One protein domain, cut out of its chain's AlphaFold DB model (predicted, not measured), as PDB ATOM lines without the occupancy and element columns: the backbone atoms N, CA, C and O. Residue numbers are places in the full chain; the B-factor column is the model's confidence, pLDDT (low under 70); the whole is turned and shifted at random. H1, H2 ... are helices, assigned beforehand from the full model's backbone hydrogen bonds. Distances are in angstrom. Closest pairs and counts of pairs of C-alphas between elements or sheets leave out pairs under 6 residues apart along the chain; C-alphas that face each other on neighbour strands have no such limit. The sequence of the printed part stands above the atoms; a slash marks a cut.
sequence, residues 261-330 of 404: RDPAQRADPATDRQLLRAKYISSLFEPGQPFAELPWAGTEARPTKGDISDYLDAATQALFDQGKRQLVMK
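Overview. This is residues 261 to 330 of the 404 residues of an uncharacterized protein of Calocera cornea HHB12733 (UniProt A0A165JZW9). Two helices, H2 and H3, lie side by side and run the same way, with short H1 at the beginning of H3 and short H4 near its end. The long loop of residues 283 to 304 leads back from the end of H2 to the start of H3. The 70 printed residues, with four named helices in the order H1 to H4 and no named strand, are all helix in class and compact, with a radius of gyration of the C-alphas of 12.2 A and spans of 34 by 26 by 17 A.

Arrangement. H1, residues 263 to 267, touches residues 305 to 307 alone of the hub H3, residues 305 to 321; the closest C-alphas, of Arg 266 and Gly 306, are 4.1 A apart. H2, residues 272 to 282, touches H3 at a shallow tilt of 29 degrees, the same way; the closest C-alphas, of Ala 278 and Leu 312, are 6.2 A apart. H4, residues 325 to 329, touches residues 316 to 319 alone of H3, closest at the C-alphas of Leu 319 and Arg 325, 6.2 A. H1 and H4 are apart. In H1, H2, H3 and H4 every O i to N i+4 pair is within hydrogen-bond range.

Along the chain. H1 begins at C-alpha 263 (244.945, 541.752, 492.750). H2 measures 15.2 A and H3 24.2 A. H4 ends at C-alpha 329 (244.089, 517.787, 481.333).

Size, cuts and confidence. The C-alphas farthest apart, of Ala 264 and Pro 287, are 34.4 A apart. The printed part has no cut; the H2 to H3 link is long. In this model residue 261 is under 70 in pLDDT.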
ATOM      1  N   ARG A 261     246.976 537.076 488.462       68.25
ATOM      2  CA  ARG A 261     245.660 537.693 488.267       68.25
ATOM      3  C   ARG A 261     245.690 539.070 488.919       68.25
ATOM      4  O   ARG A 261     246.361 539.241 489.939       68.25
ATOM      5  N   ASP A 262     244.960 540.009 488.326       80.12
ATOM      6  CA  ASP A 262     244.772 541.338 488.901       80.12
ATOM      7  C   ASP A 262     244.441 541.190 490.400       80.12
ATOM      8  O   ASP A 262     243.524 540.423 490.727       80.12
ATOM      9  N   PRO A 263     245.195 541.835 491.315       84.31
ATOM     10  CA  PRO A 263     244.945 541.752 492.750       84.31
ATOM     11  C   PRO A 263     243.477 541.984 493.119       84.31
ATOM     12  O   PRO A 263     242.971 541.309 494.012       84.31
ATOM     13  N   ALA A 264     242.776 542.858 492.387       87.62
ATOM     14  CA  ALA A 264     241.350 543.092 492.586       87.62
ATOM     15  C   ALA A 264     240.513 541.831 492.304       87.62
ATOM     16  O   ALA A 264     239.727 541.403 493.142       87.62
ATOM     17  N   GLN A 265     240.747 541.164 491.170       87.50
ATOM     18  CA  GLN A 265     240.034 539.932 490.807       87.50
ATOM     19  C   GLN A 265     240.382 538.748 491.710       87.50
ATOM     20  O   GLN A 265     239.622 537.785 491.779       87.50
ATOM     21  N   ARG A 266     241.553 538.764 492.359       91.44
ATOM     22  CA  ARG A 266     241.940 537.710 493.304       91.44
ATOM     23  C   ARG A 266     241.119 537.762 494.588       91.44
ATOM     24  O   ARG A 266     240.889 536.698 495.150       91.44
ATOM     25  N   ALA A 267     240.673 538.945 495.008       92.94
ATOM     26  CA  ALA A 267     239.876 539.133 496.219       92.94
ATOM     27  C   ALA A 267     238.408 538.699 496.059       92.94
ATOM     28  O   ALA A 267     237.749 538.404 497.053       92.94
ATOM     29  N   ASP A 268     237.899 538.630 494.825       94.75
ATOM     30  CA  ASP A 268     236.534 538.173 494.559       94.75
ATOM     31  C   ASP A 268     236.295 536.743 495.082       94.75
ATOM     32  O   ASP A 268     237.204 535.906 495.025       94.75
ATOM     33  N   PRO A 269     235.058 536.393 495.478       96.06
ATOM     34  CA  PRO A 269     234.704 535.017 495.805       96.06
ATOM     35  C   PRO A 269     234.889 534.092 494.594       96.06
ATOM     36  O   PRO A 269     234.604 534.457 493.446       96.06
ATOM     37  N   ALA A 270     235.363 532.872 494.847       95.81
ATOM     38  CA  ALA A 270     235.607 531.904 493.788       95.81
ATOM     39  C   ALA A 270     234.320 531.414 493.118       95.81
ATOM     40  O   ALA A 270     233.295 531.228 493.776       95.81
ATOM     41  N   THR A 271     234.380 531.158 491.810       94.25
ATOM     42  CA  THR A 271     233.219 530.676 491.043       94.25
ATOM     43  C   THR A 271     232.941 529.194 491.305       94.25
ATOM     44  O   THR A 271     233.852 528.433 491.634       94.25
ATOM     45  N   ASP A 272     231.699 528.749 491.101       93.38
ATOM     46  CA  ASP A 272     231.318 527.346 491.347       93.38
ATOM     47  C   ASP A 272     232.111 526.374 490.465       93.38
ATOM     48  O   ASP A 272     232.572 525.337 490.934       93.38
ATOM     49  N   ARG A 273     232.408 526.767 489.218       91.06
ATOM     50  CA  ARG A 273     233.301 526.007 488.325       91.06
ATOM     51  C   ARG A 273     234.714 525.841 488.894       91.06
ATOM     52  O   ARG A 273     235.312 524.780 488.746       91.06
ATOM     53  N   GLN A 274     235.263 526.866 489.550       93.56
ATOM     54  CA  GLN A 274     236.585 526.780 490.183       93.56
ATOM     55  C   GLN A 274     236.565 525.842 491.392       93.56
ATOM     56  O   GLN A 274     237.491 525.053 491.566       93.56
ATOM     57  N   LEU A 275     235.494 525.890 492.187       94.69
ATOM     58  CA  LEU A 275     235.283 524.991 493.321       94.69
ATOM     59  C   LEU A 275     235.135 523.530 492.870       94.69
ATOM     60  O   LEU A 275     235.798 522.657 493.428       94.69
ATOM     61  N   LEU A 276     234.323 523.264 491.841       94.00
ATOM     62  CA  LEU A 276     234.175 521.930 491.243       94.00
ATOM     63  C   LEU A 276     235.506 521.418 490.696       94.00
ATOM     64  O   LEU A 276     235.896 520.283 490.963       94.00
ATOM     65  N   ARG A 277     236.264 522.277 490.005       94.38
ATOM     66  CA  ARG A 277     237.590 521.912 489.506       94.38
ATOM     67  C   ARG A 277     238.560 521.571 490.632       94.38
ATOM     68  O   ARG A 277     239.313 520.613 490.493       94.38
ATOM     69  N   ALA A 278     238.549 522.333 491.723       95.69
ATOM     70  CA  ALA A 278     239.399 522.070 492.879       95.69
ATOM     71  C   ALA A 278     239.050 520.728 493.533       95.69
ATOM     72  O   ALA A 278     239.956 519.936 493.770       95.69
ATOM     73  N   LYS A 279     237.755 520.433 493.720       95.62
ATOM     74  CA  LYS A 279     237.270 519.128 494.209       95.62
ATOM     75  C   LYS A 279     237.693 517.972 493.300       95.62
ATOM     76  O   LYS A 279     238.156 516.940 493.770       95.62
ATOM     77  N   TYR A 280     237.564 518.149 491.987       95.19
ATOM     78  CA  TYR A 280     238.003 517.143 491.026       95.19
ATOM     79  C   TYR A 280     239.509 516.890 491.140       95.19
ATOM     80  O   TYR A 280     239.928 515.746 491.267       95.19
ATOM     81  N   ILE A 281     240.331 517.943 491.160       95.06
ATOM     82  CA  ILE A 281     241.785 517.793 491.285       95.06
ATOM     83  C   ILE A 281     242.167 517.152 492.623       95.06
ATOM     84  O   ILE A 281     243.015 516.263 492.617       95.06
ATOM     85  N   SER A 282     241.529 517.534 493.734       96.25
ATOM     86  CA  SER A 282     241.797 516.937 495.047       96.25
ATOM     87  C   SER A 282     241.510 515.433 495.058       96.25
ATOM     88  O   SER A 282     242.300 514.665 495.596       96.25
ATOM     89  N   SER A 283     240.453 514.984 494.368       95.69
ATOM     90  CA  SER A 283     240.120 513.553 494.250       95.69
ATOM     91  C   SER A 283     241.120 512.713 493.443       95.69
ATOM     92  O   SER A 283     241.056 511.487 493.487       95.69
ATOM     93  N   LEU A 284     242.052 513.335 492.708       95.75
ATOM     94  CA  LEU A 284     243.108 512.620 491.973       95.75
ATOM     95  C   LEU A 284     244.312 512.247 492.861       95.75
ATOM     96  O   LEU A 284     245.203 511.500 492.426       95.75
ATOM     97  N   PHE A 285     244.363 512.792 494.077       96.25
ATOM     98  CA  PHE A 285     245.368 512.475 495.083       96.25
ATOM     99  C   PHE A 285     244.918 511.303 495.955       96.25
ATOM    100  O   PHE A 285     243.731 511.101 496.200       96.25
ATOM    101  N   GLU A 286     245.884 510.521 496.431       95.19
ATOM    102  CA  GLU A 286     245.597 509.450 497.387       95.19
ATOM    103  C   GLU A 286     245.337 510.036 498.785       95.19
ATOM    104  O   GLU A 286     245.933 511.061 499.135       95.19
ATOM    105  N   PRO A 287     244.493 509.394 499.615       95.06
ATOM    106  CA  PRO A 287     244.279 509.826 500.993       95.06
ATOM    107  C   PRO A 287     245.603 509.979 501.757       95.06
ATOM    108  O   PRO A 287     246.457 509.094 501.724       95.06
ATOM    109  N   GLY A 288     245.780 511.113 502.441       91.50
ATOM    110  CA  GLY A 288     247.004 511.445 503.183       91.50
ATOM    111  C   GLY A 288     248.101 512.139 502.364       91.50
ATOM    112  O   GLY A 288     249.094 512.583 502.941       91.50
ATOM    113  N   GLN A 289     247.942 512.283 501.044       93.38
ATOM    114  CA  GLN A 289     248.832 513.122 500.236       93.38
ATOM    115  C   GLN A 289     248.530 514.619 500.435       93.38
ATOM    116  O   GLN A 289     247.386 514.996 500.714       93.38
ATOM    117  N   PRO A 290     249.529 515.505 500.243       89.38
ATOM    118  CA  PRO A 290     249.260 516.936 500.173       89.38
ATOM    119  C   PRO A 290     248.251 517.206 499.048       89.38
ATOM    120  O   PRO A 290     248.334 516.594 497.987       89.38
ATOM    121  N   PHE A 291     247.313 518.125 499.290       94.94
ATOM    122  CA  PHE A 291     246.207 518.489 498.389       94.94
ATOM    123  C   PHE A 291     245.067 517.467 498.246       94.94
ATOM    124  O   PHE A 291     244.104 517.782 497.547       94.94
ATOM    125  N   ALA A 292     245.109 516.311 498.924       93.25
ATOM    126  CA  ALA A 292     243.963 515.392 498.970       93.25
ATOM    127  C   ALA A 292     242.733 516.037 499.637       93.25
ATOM    128  O   ALA A 292     241.596 515.816 499.221       93.25
ATOM    129  N   GLU A 293     242.975 516.898 500.624       93.50
ATOM    130  CA  GLU A 293     241.953 517.700 501.288       93.50
ATOM    131  C   GLU A 293     241.993 519.148 500.792       93.50
ATOM    132  O   GLU A 293     243.057 519.716 500.516       93.50
ATOM    133  N   LEU A 294     240.811 519.757 500.671       94.31
ATOM    134  CA  LEU A 294     240.700 521.172 500.340       94.31
ATOM    135  C   LEU A 294     240.978 521.997 501.605       94.31
ATOM    136  O   LEU A 294     240.320 521.759 502.615       94.31
ATOM    137  N   PRO A 295     241.861 523.010 501.564       92.25
ATOM    138  CA  PRO A 295     242.222 523.801 502.748       92.25
ATOM    139  C   PRO A 295     241.039 524.507 503.428       92.25
ATOM    140  O   PRO A 295     241.101 524.839 504.605       92.25
ATOM    141  N   TRP A 296     239.976 524.760 502.665       92.12
ATOM    142  CA  TRP A 296     238.742 525.413 503.102       92.12
ATOM    143  C   TRP A 296     237.575 524.425 503.272       92.12
ATOM    144  O   TRP A 296     236.426 524.837 503.441       92.12
ATOM    145  N   ALA A 297     237.815 523.111 503.189       87.19
ATOM    146  CA  ALA A 297     236.791 522.131 503.540       87.19
ATOM    147  C   ALA A 297     236.529 522.209 505.051       87.19
ATOM    148  O   ALA A 297     237.407 521.915 505.854       87.19
ATOM    149  N   GLY A 298     235.321 522.627 505.433       85.62
ATOM    150  CA  GLY A 298     234.912 522.769 506.835       85.62
ATOM    151  C   GLY A 298     234.979 524.194 507.387       85.62
ATOM    152  O   GLY A 298     234.544 524.422 508.511       85.62
ATOM    153  N   THR A 299     235.455 525.169 506.608       89.06
ATOM    154  CA  THR A 299     235.312 526.588 506.957       89.06
ATOM    155  C   THR A 299     234.018 527.152 506.377       89.06
ATOM    156  O   THR A 299     233.704 526.898 505.217       89.06
ATOM    157  N   GLU A 300     233.296 527.971 507.144       86.81
ATOM    158  CA  GLU A 300     232.088 528.667 506.661       86.81
ATOM    159  C   GLU A 300     232.406 529.745 505.607       86.81
ATOM    160  O   GLU A 300     231.558 530.116 504.795       86.81
ATOM    161  N   ALA A 301     233.646 530.243 505.586       90.56
ATOM    162  CA  ALA A 301     234.089 531.239 504.624       90.56
ATOM    163  C   ALA A 301     234.259 530.642 503.217       90.56
ATOM    164  O   ALA A 301     234.971 529.657 503.013       90.56
ATOM    165  N   ARG A 302     233.651 531.292 502.216       92.00
ATOM    166  CA  ARG A 302     233.864 530.961 500.802       92.00
ATOM    167  C   ARG A 302     235.284 531.384 500.391       92.00
ATOM    168  O   ARG A 302     235.627 532.551 500.587       92.00
ATOM    169  N   PRO A 303     236.096 530.496 499.791       95.81
ATOM    170  CA  PRO A 303     237.447 530.846 499.359       95.81
ATOM    171  C   PRO A 303     237.422 531.898 498.246       95.81
ATOM    172  O   PRO A 303     236.484 531.968 497.437       95.81
ATOM    173  N   THR A 304     238.483 532.699 498.175       96.38
ATOM    174  CA  THR A 304     238.633 533.701 497.118       96.38
ATOM    175  C   THR A 304     239.110 533.064 495.811       96.38
ATOM    176  O   THR A 304     239.665 531.960 495.778       96.38
ATOM    177  N   LYS A 305     238.928 533.765 494.687       94.69
ATOM    178  CA  LYS A 305     239.485 533.366 493.385       94.69
ATOM    179  C   LYS A 305     241.005 533.220 493.454       94.69
ATOM    180  O   LYS A 305     241.548 532.402 492.709       94.69
ATOM    181  N   GLY A 306     241.679 534.025 494.279       92.94
ATOM    182  CA  GLY A 306     243.112 533.932 494.543       92.94
ATOM    183  C   GLY A 306     243.475 532.601 495.190       92.94
ATOM    184  O   GLY A 306     244.255 531.854 494.602       92.94
ATOM    185  N   ASP A 307     242.833 532.271 496.313       94.06
ATOM    186  CA  ASP A 307     243.109 531.049 497.084       94.06
ATOM    187  C   ASP A 307     242.906 529.786 496.243       94.06
ATOM    188  O   ASP A 307     243.765 528.904 496.213       94.06
ATOM    189  N   ILE A 308     241.799 529.716 495.487       95.25
ATOM    190  CA  ILE A 308     241.555 528.560 494.619       95.25
ATOM    191  C   ILE A 308     242.571 528.492 493.483       95.25
ATOM    192  O   ILE A 308     243.009 527.401 493.132       95.25
ATOM    193  N   SER A 309     242.943 529.624 492.880       92.12
ATOM    194  CA  SER A 309     243.919 529.601 491.782       92.12
ATOM    195  C   SER A 309     245.277 529.103 492.264       92.12
ATOM    196  O   SER A 309     245.863 528.245 491.611       92.12
ATOM    197  N   ASP A 310     245.732 529.576 493.424       91.75
ATOM    198  CA  ASP A 310     247.011 529.164 494.001       91.75
ATOM    199  C   ASP A 310     246.993 527.673 494.380       91.75
ATOM    200  O   ASP A 310     247.944 526.948 494.081       91.75
ATOM    201  N   TYR A 311     245.884 527.188 494.955       94.94
ATOM    202  CA  TYR A 311     245.677 525.763 495.218       94.94
ATOM    203  C   TYR A 311     245.699 524.934 493.926       94.94
ATOM    204  O   TYR A 311     246.412 523.937 493.853       94.94
ATOM    205  N   LEU A 312     244.943 525.339 492.899       93.38
ATOM    206  CA  LEU A 312     244.868 524.623 491.622       93.38
ATOM    207  C   LEU A 312     246.232 524.563 490.935       93.38
ATOM    208  O   LEU A 312     246.581 523.511 490.402       93.38
ATOM    209  N   ASP A 313     246.994 525.656 490.949       90.88
ATOM    210  CA  ASP A 313     248.330 525.718 490.357       90.88
ATOM    211  C   ASP A 313     249.301 524.785 491.099       90.88
ATOM    212  O   ASP A 313     249.969 523.964 490.464       90.88
ATOM    213  N   ALA A 314     249.327 524.841 492.436       91.50
ATOM    214  CA  ALA A 314     250.182 523.987 493.263       91.50
ATOM    215  C   ALA A 314     249.819 522.496 493.141       91.50
ATOM    216  O   ALA A 314     250.691 521.658 492.903       91.50
ATOM    217  N   ALA A 315     248.530 522.163 493.231       94.44
ATOM    218  CA  ALA A 315     248.037 520.796 493.103       94.44
ATOM    219  C   ALA A 315     248.262 520.240 491.684       94.44
ATOM    220  O   ALA A 315     248.706 519.105 491.511       94.44
ATOM    221  N   THR A 316     248.036 521.049 490.644       92.69
ATOM    222  CA  THR A 316     248.325 520.655 489.255       92.69
ATOM    223  C   THR A 316     249.806 520.350 489.059       92.69
ATOM    224  O   THR A 316     250.143 519.342 488.433       92.69
ATOM    225  N   GLN A 317     250.691 521.192 489.598       89.19
ATOM    226  CA  GLN A 317     252.129 520.969 489.517       89.19
ATOM    227  C   GLN A 317     252.532 519.680 490.244       89.19
ATOM    228  O   GLN A 317     253.235 518.859 489.662       89.19
ATOM    229  N   ALA A 318     252.001 519.437 491.446       92.38
ATOM    230  CA  ALA A 318     252.252 518.199 492.181       92.38
ATOM    231  C   ALA A 318     251.803 516.948 491.395       92.38
ATOM    232  O   ALA A 318     252.535 515.961 491.329       92.38
ATOM    233  N   LEU A 319     250.647 516.988 490.721       92.62
ATOM    234  CA  LEU A 319     250.208 515.891 489.844       92.62
ATOM    235  C   LEU A 319     251.102 515.731 488.611       92.62
ATOM    236  O   LEU A 319     251.301 514.611 488.137       92.62
ATOM    237  N   PHE A 320     251.647 516.821 488.069       89.31
ATOM    238  CA  PHE A 320     252.610 516.744 486.969       89.31
ATOM    239  C   PHE A 320     253.908 516.079 487.410       89.31
ATOM    240  O   PHE A 320     254.414 515.229 486.674       89.31
ATOM    241  N   ASP A 321     254.386 516.401 488.609       88.75
ATOM    242  CA  ASP A 321     255.585 515.804 489.193       88.75
ATOM    243  C   ASP A 321     255.375 514.305 489.497       88.75
ATOM    244  O   ASP A 321     256.285 513.502 489.305       88.75
ATOM    245  N   GLN A 322     254.144 513.892 489.837       91.75
ATOM    246  CA  GLN A 322     253.735 512.479 489.943       91.75
ATOM    247  C   GLN A 322     253.527 511.775 488.582       91.75
ATOM    248  O   GLN A 322     253.146 510.606 488.537       91.75
ATOM    249  N   GLY A 323     253.703 512.466 487.450       90.06
ATOM    250  CA  GLY A 323     253.459 511.910 486.114       90.06
ATOM    251  C   GLY A 323     251.979 511.800 485.715       90.06
ATOM    252  O   GLY A 323     251.671 511.353 484.610       90.06
ATOM    253  N   LYS A 324     251.044 512.286 486.541       90.38
ATOM    254  CA  LYS A 324     249.582 512.248 486.331       90.38
ATOM    255  C   LYS A 324     249.056 513.389 485.445       90.38
ATOM    256  O   LYS A 324     247.894 513.788 485.522       90.38
ATOM    257  N   ARG A 325     249.890 513.919 484.542       85.56
ATOM    258  CA  ARG A 325     249.562 515.085 483.696       85.56
ATOM    259  C   ARG A 325     248.317 514.903 482.826       85.56
ATOM    260  O   ARG A 325     247.625 515.881 482.557       85.56
ATOM    261  N   GLN A 326     248.049 513.683 482.364       85.50
ATOM    262  CA  GLN A 326     246.870 513.395 481.542       85.50
ATOM    263  C   GLN A 326     245.572 513.586 482.325       85.50
ATOM    264  O   GLN A 326     244.654 514.193 481.791       85.50
ATOM    265  N   LEU A 327     245.530 513.159 483.591       87.12
ATOM    266  CA  LEU A 327     244.333 513.248 484.430       87.12
ATOM    267  C   LEU A 327     243.925 514.704 484.662       87.12
ATOM    268  O   LEU A 327     242.762 515.054 484.519       87.12
ATOM    269  N   VAL A 328     244.902 515.583 484.901       88.00
ATOM    270  CA  VAL A 328     244.624 517.015 485.061       88.00
ATOM    271  C   VAL A 328     244.103 517.641 483.771       88.00
ATOM    272  O   VAL A 328     243.316 518.571 483.821       88.00
ATOM    273  N   MET A 329     244.529 517.181 482.596       85.12
ATOM    274  CA  MET A 329     244.089 517.787 481.333       85.12
ATOM    275  C   MET A 329     242.688 517.341 480.904       85.12
ATOM    276  O   MET A 329     242.138 517.948 479.984       85.12
ATOM    277  N   LYS A 330     242.104 516.329 481.560       90.44
ATOM    278  CA  LYS A 330     240.744 515.884 481.255       90.44
ATOM    279  C   LYS A 330     239.718 516.946 481.673       90.44
ATOM    280  O   LYS A 330     239.913 517.641 482.685       90.44
TER     281      LYS A 330